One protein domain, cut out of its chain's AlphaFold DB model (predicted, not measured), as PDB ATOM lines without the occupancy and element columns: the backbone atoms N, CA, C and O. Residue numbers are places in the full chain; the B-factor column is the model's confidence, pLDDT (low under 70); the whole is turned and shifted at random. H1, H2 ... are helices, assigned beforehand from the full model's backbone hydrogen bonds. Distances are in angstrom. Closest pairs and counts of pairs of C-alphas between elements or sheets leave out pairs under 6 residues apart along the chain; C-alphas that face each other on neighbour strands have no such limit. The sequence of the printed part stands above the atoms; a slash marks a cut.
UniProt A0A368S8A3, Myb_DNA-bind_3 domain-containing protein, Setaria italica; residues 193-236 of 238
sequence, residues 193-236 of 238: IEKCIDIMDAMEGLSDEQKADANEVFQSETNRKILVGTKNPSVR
ATOM      1  N   ILE A 193     269.641 173.631 230.571       90.00
ATOM      2  CA  ILE A 193     269.587 174.808 231.453       90.00
ATOM      3  C   ILE A 193     270.906 174.948 232.222       90.00
ATOM      4  O   ILE A 193     271.449 176.043 232.278       90.00
ATOM      5  N   GLU A 194     271.454 173.843 232.730       89.62
ATOM      6  CA  GLU A 194     272.744 173.805 233.433       89.62
ATOM      7  C   GLU A 194     273.874 174.392 232.577       89.62
ATOM      8  O   GLU A 194     274.560 175.316 232.998       89.62
ATOM      9  N   LYS A 195     273.970 173.980 231.309       90.56
ATOM     10  CA  LYS A 195     274.966 174.512 230.371       90.56
ATOM     11  C   LYS A 195     274.761 175.997 230.058       90.56
ATOM     12  O   LYS A 195     275.726 176.707 229.786       90.56
ATOM     13  N   CYS A 196     273.515 176.479 230.065       89.44
ATOM     14  CA  CYS A 196     273.213 177.905 229.914       89.44
ATOM     15  C   CYS A 196     273.640 178.708 231.151       89.44
ATOM     16  O   CYS A 196     274.199 179.793 230.992       89.44
ATOM     17  N   ILE A 197     273.429 178.161 232.352       89.06
ATOM     18  CA  ILE A 197     273.882 178.747 233.621       89.06
ATOM     19  C   ILE A 197     275.414 178.827 233.641       89.06
ATOM     20  O   ILE A 197     275.947 179.915 233.832       89.06
ATOM     21  N   ASP A 198     276.119 177.740 233.309       89.81
ATOM     22  CA  ASP A 198     277.591 177.718 233.236       89.81
ATOM     23  C   ASP A 198     278.138 178.785 232.276       89.81
ATOM     24  O   ASP A 198     279.124 179.471 232.558       89.81
ATOM     25  N   ILE A 199     277.481 178.944 231.121       88.19
ATOM     26  CA  ILE A 199     277.809 179.987 230.149       88.19
ATOM     27  C   ILE A 199     277.651 181.380 230.767       88.19
ATOM     28  O   ILE A 199     278.527 182.219 230.560       88.19
ATOM     29  N   MET A 200     276.548 181.645 231.471       85.44
ATOM     30  CA  MET A 200     276.308 182.943 232.106       85.44
ATOM     31  C   MET A 200     277.275 183.216 233.245       85.44
ATOM     32  O   MET A 200     277.711 184.353 233.415       85.44
ATOM     33  N   ASP A 201     277.643 182.190 234.002       86.19
ATOM     34  CA  ASP A 201     278.586 182.335 235.099       86.19
ATOM     35  C   ASP A 201     279.997 182.658 234.627       86.19
ATOM     36  O   ASP A 201     280.685 183.452 235.268       86.19
ATOM     37  N   ALA A 202     280.384 182.143 233.460       87.31
ATOM     38  CA  ALA A 202     281.642 182.480 232.807       87.31
ATOM     39  C   ALA A 202     281.655 183.872 232.139       87.31
ATOM     40  O   ALA A 202     282.727 184.344 231.751       87.31
ATOM     41  N   MET A 203     280.504 184.532 231.957       83.19
ATOM     42  CA  MET A 203     280.444 185.875 231.368       83.19
ATOM     43  C   MET A 203     280.821 186.940 232.403       83.19
ATOM     44  O   MET A 203     280.110 187.171 233.381       83.19
ATOM     45  N   GLU A 204     281.930 187.638 232.157       81.00
ATOM     46  CA  GLU A 204     282.341 188.793 232.957       81.00
ATOM     47  C   GLU A 204     281.466 190.020 232.638       81.00
ATOM     48  O   GLU A 204     281.150 190.292 231.479       81.00
ATOM     49  N   GLY A 205     281.090 190.788 233.668       80.19
ATOM     50  CA  GLY A 205     280.351 192.052 233.521       80.19
ATOM     51  C   GLY A 205     278.834 191.983 233.737       80.19
ATOM     52  O   GLY A 205     278.183 193.019 233.627       80.19
ATOM     53  N   LEU A 206     278.279 190.813 234.076       82.88
ATOM     54  CA  LEU A 206     276.885 190.663 234.516       82.88
ATOM     55  C   LEU A 206     276.796 190.643 236.049       82.88
ATOM     56  O   LEU A 206     277.595 189.963 236.693       82.88
ATOM     57  N   SER A 207     275.830 191.367 236.626       86.62
ATOM     58  CA  SER A 207     275.533 191.291 238.063       86.62
ATOM     59  C   SER A 207     274.765 190.018 238.420       86.62
ATOM     60  O   SER A 207     274.142 189.387 237.561       86.62
ATOM     61  N   ASP A 208     274.768 189.662 239.704       86.38
ATOM     62  CA  ASP A 208     274.031 188.500 240.203       86.38
ATOM     63  C   ASP A 208     272.512 188.657 240.003       86.38
ATOM     64  O   ASP A 208     271.844 187.679 239.668       86.38
ATOM     65  N   GLU A 209     271.961 189.878 240.101       87.38
ATOM     66  CA  GLU A 209     270.557 190.131 239.736       87.38
ATOM     67  C   GLU A 209     270.284 189.856 238.250       87.38
ATOM     68  O   GLU A 209     269.314 189.181 237.921       87.38
ATOM     69  N   GLN A 210     271.159 190.306 237.344       85.12
ATOM     70  CA  GLN A 210     270.969 190.096 235.902       85.12
ATOM     71  C   GLN A 210     271.040 188.613 235.516       85.12
ATOM     72  O   GLN A 210     270.313 188.157 234.632       85.12
ATOM     73  N   LYS A 211     271.913 187.847 236.177       85.44
ATOM     74  CA  LYS A 211     271.989 186.392 236.011       85.44
ATOM     75  C   LYS A 211     270.737 185.696 236.551       85.44
ATOM     76  O   LYS A 211     270.255 184.754 235.926       85.44
ATOM     77  N   ALA A 212     270.186 186.170 237.671       86.19
ATOM     78  CA  ALA A 212     268.948 185.637 238.233       86.19
ATOM     79  C   ALA A 212     267.746 185.869 237.301       86.19
ATOM     80  O   ALA A 212     266.993 184.928 237.052       86.19
ATOM     81  N   ASP A 213     267.617 187.067 236.724       85.19
ATOM     82  CA  ASP A 213     266.545 187.406 235.774       85.19
ATOM     83  C   ASP A 213     266.613 186.542 234.498       85.19
ATOM     84  O   ASP A 213     265.596 186.117 233.944       85.19
ATOM     85  N   ALA A 214     267.823 186.212 234.042       83.50
ATOM     86  CA  ALA A 214     268.028 185.386 232.857       83.50
ATOM     87  C   ALA A 214     267.616 183.909 233.039       83.50
ATOM     88  O   ALA A 214     267.334 183.227 232.050       83.50
ATOM     89  N   ASN A 215     267.492 183.411 234.274       84.38
ATOM     90  CA  ASN A 215     267.044 182.036 234.519       84.38
ATOM     91  C   ASN A 215     265.608 181.787 234.024       84.38
ATOM     92  O   ASN A 215     265.294 180.678 233.581       84.38
ATOM     93  N   GLU A 216     264.742 182.805 234.033       86.19
ATOM     94  CA  GLU A 216     263.389 182.702 233.471       86.19
ATOM     95  C   GLU A 216     263.422 182.546 231.941       86.19
ATOM     96  O   GLU A 216     262.646 181.785 231.357       86.19
ATOM     97  N   VAL A 217     264.388 183.195 231.286       88.31
ATOM     98  CA  VAL A 217     264.584 183.160 229.829       88.31
ATOM     99  C   VAL A 217     264.968 181.755 229.354       88.31
ATOM    100  O   VAL A 217     264.573 181.346 228.254       88.31
ATOM    101  N   PHE A 218     265.678 180.985 230.186       88.31
ATOM    102  CA  PHE A 218     266.108 179.615 229.886       88.31
ATOM    103  C   PHE A 218     265.003 178.567 229.948       88.31
ATOM    104  O   PHE A 218     265.237 177.433 229.532       88.31
ATOM    105  N   GLN A 219     263.779 178.910 230.353       86.25
ATOM    106  CA  GLN A 219     262.644 177.993 230.213       86.25
ATOM    107  C   GLN A 219     262.322 177.709 228.731       86.25
ATOM    108  O   GLN A 219     261.929 176.596 228.378       86.25
ATOM    109  N   SER A 220     262.576 178.673 227.838       88.00
ATOM    110  CA  SER A 220     262.404 178.522 226.390       88.00
ATOM    111  C   SER A 220     263.580 177.782 225.746       88.00
ATOM    112  O   SER A 220     264.713 178.263 225.746       88.00
ATOM    113  N   GLU A 221     263.303 176.637 225.117       88.19
ATOM    114  CA  GLU A 221     264.292 175.854 224.360       88.19
ATOM    115  C   GLU A 221     264.964 176.675 223.250       88.19
ATOM    116  O   GLU A 221     266.177 176.594 223.046       88.19
ATOM    117  N   THR A 222     264.193 177.517 222.562       89.50
ATOM    118  CA  THR A 222     264.698 178.408 221.512       89.50
ATOM    119  C   THR A 222     265.738 179.380 222.061       89.50
ATOM    120  O   THR A 222     266.782 179.575 221.440       89.50
ATOM    121  N   ASN A 223     265.498 179.946 223.246       88.81
ATOM    122  CA  ASN A 223     266.426 180.892 223.864       88.81
ATOM    123  C   ASN A 223     267.721 180.191 224.286       88.81
ATOM    124  O   ASN A 223     268.808 180.702 224.015       88.81
ATOM    125  N   ARG A 224     267.616 178.982 224.859       90.25
ATOM    126  CA  ARG A 224     268.788 178.156 225.196       90.25
ATOM    127  C   ARG A 224     269.640 177.860 223.962       90.25
ATOM    128  O   ARG A 224     270.852 178.067 223.975       90.25
ATOM    129  N   LYS A 225     269.005 177.458 222.855       89.62
ATOM    130  CA  LYS A 225     269.682 177.206 221.571       89.62
ATOM    131  C   LYS A 225     270.421 178.435 221.044       89.62
ATOM    132  O   LYS A 225     271.554 178.307 220.583       89.62
ATOM    133  N   ILE A 226     269.800 179.613 221.116       88.31
ATOM    134  CA  ILE A 226     270.418 180.872 220.680       88.31
ATOM    135  C   ILE A 226     271.651 181.184 221.535       88.31
ATOM    136  O   ILE A 226     272.722 181.433 220.977       88.31
ATOM    137  N   LEU A 227     271.539 181.110 222.865       87.44
ATOM    138  CA  LEU A 227     272.656 181.396 223.769       87.44
ATOM    139  C   LEU A 227     273.845 180.460 223.509       87.44
ATOM    140  O   LEU A 227     274.968 180.925 223.293       87.44
ATOM    141  N   VAL A 228     273.594 179.147 223.480       86.94
ATOM    142  CA  VAL A 228     274.634 178.128 223.267       86.94
ATOM    143  C   VAL A 228     275.265 178.261 221.876       86.94
ATOM    144  O   VAL A 228     276.484 178.149 221.739       86.94
ATOM    145  N   GLY A 229     274.467 178.545 220.841       84.25
ATOM    146  CA  GLY A 229     274.930 178.666 219.456       84.25
ATOM    147  C   GLY A 229     275.705 179.952 219.137       84.25
ATOM    148  O   GLY A 229     276.458 179.997 218.160       84.25
ATOM    149  N   THR A 230     275.561 181.004 219.944       81.50
ATOM    150  CA  THR A 230     276.183 182.307 219.673       81.50
ATOM    151  C   THR A 230     277.673 182.267 220.001       81.50
ATOM    152  O   THR A 230     278.037 182.153 221.155       81.50
ATOM    153  N   LYS A 231     278.590 182.388 219.038       68.31
ATOM    154  CA  LYS A 231     280.044 182.248 219.307       68.31
ATOM    155  C   LYS A 231     280.724 183.487 219.905       68.31
ATOM    156  O   LYS A 231     281.857 183.387 220.360       68.31
ATOM    157  N   ASN A 232     280.063 184.642 219.876       66.00
ATOM    158  CA  ASN A 232     280.610 185.902 220.372       66.00
ATOM    159  C   ASN A 232     279.960 186.263 221.726       66.00
ATOM    160  O   ASN A 232     278.752 186.504 221.752       66.00
ATOM    161  N   PRO A 233     280.726 186.313 222.832       62.94
ATOM    162  CA  PRO A 233     280.198 186.625 224.161       62.94
ATOM    163  C   PRO A 233     279.493 187.986 224.237       62.94
ATOM    164  O   PRO A 233     278.513 188.128 224.957       62.94
ATOM    165  N   SER A 234     279.934 188.967 223.446       58.06
ATOM    166  CA  SER A 234     279.452 190.354 223.496       58.06
ATOM    167  C   SER A 234     278.087 190.590 222.835       58.06
ATOM    168  O   SER A 234     277.581 191.703 222.885       58.06
ATOM    169  N   VAL A 235     277.500 189.579 222.183       57.50
ATOM    170  CA  VAL A 235     276.182 189.655 221.508       57.50
ATOM    171  C   VAL A 235     275.177 188.642 222.066       57.50
ATOM    172  O   VAL A 235     274.089 188.493 221.521       57.50
ATOM    173  N   ARG A 236     275.531 187.922 223.139       62.16
ATOM    174  CA  ARG A 236     274.703 186.844 223.706       62.16
ATOM    175  C   ARG A 236     273.459 187.333 224.445       62.16
ATOM    176  O   ARG A 236     272.497 186.579 224.518       62.16
TER     177      ARG A 236
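Overview. This is residues 193 to 236 of the 238 residues of the protein "Myb_DNA-bind_3 domain-containing protein" of Setaria italica (UniProt A0A368S8A3). H2, the longest helix, and H3 make a V, their near ends joined by a tight link, and H1 lies over one side of the V, packed on H3. After H3, residues 230 to 236 form a tail that folds back. The printed part has 44 residues with three named helices, in the order H1, H2, H3, and no named strand: all helix. It is compact, with a radius of gyration of the C-alphas of 9.7 A and spans of 24 by 22 by 15 A.

Arrangement. H2, residues 208 to 217, and H1, residues 193 to 201, form a helical hairpin: they only just touch, with 3 pairs of C-alphas within 8 A, the closest being Met 200 and Lys 211 at 6.8 A. They run opposite ways at a shallow tilt of 29 degrees. H3, residues 221 to 229, touches H1, the closest C-alphas being those of Cys 196 and Arg 224, 6.5 A apart; the two run the same way at a steep tilt of 46 degrees. H2 and H3 are close but not clearly touching, their closest C-alphas, of Val 217 and Asn 223, 6.6 A apart. In H1 and H3 every O i to N i+4 pair is within hydrogen-bond range; in H2, 4 of 6.

Along the chain. H2 measures 15.0 A from C-alpha 208 at (274.031, 188.500, 240.203) to C-alpha 217; H1 measures 12.3 A from C-alpha 193 at (269.587, 174.808, 231.453), and H3 12.0 A to C-alpha 229 at (274.930, 178.666, 219.456).

Size, cuts and confidence. The two C-alphas farthest apart, of Gly 205 and Glu 221, are 24.6 A apart. The printed part has no cut and no long link; pLDDT is under 70 at residues 231 to 236.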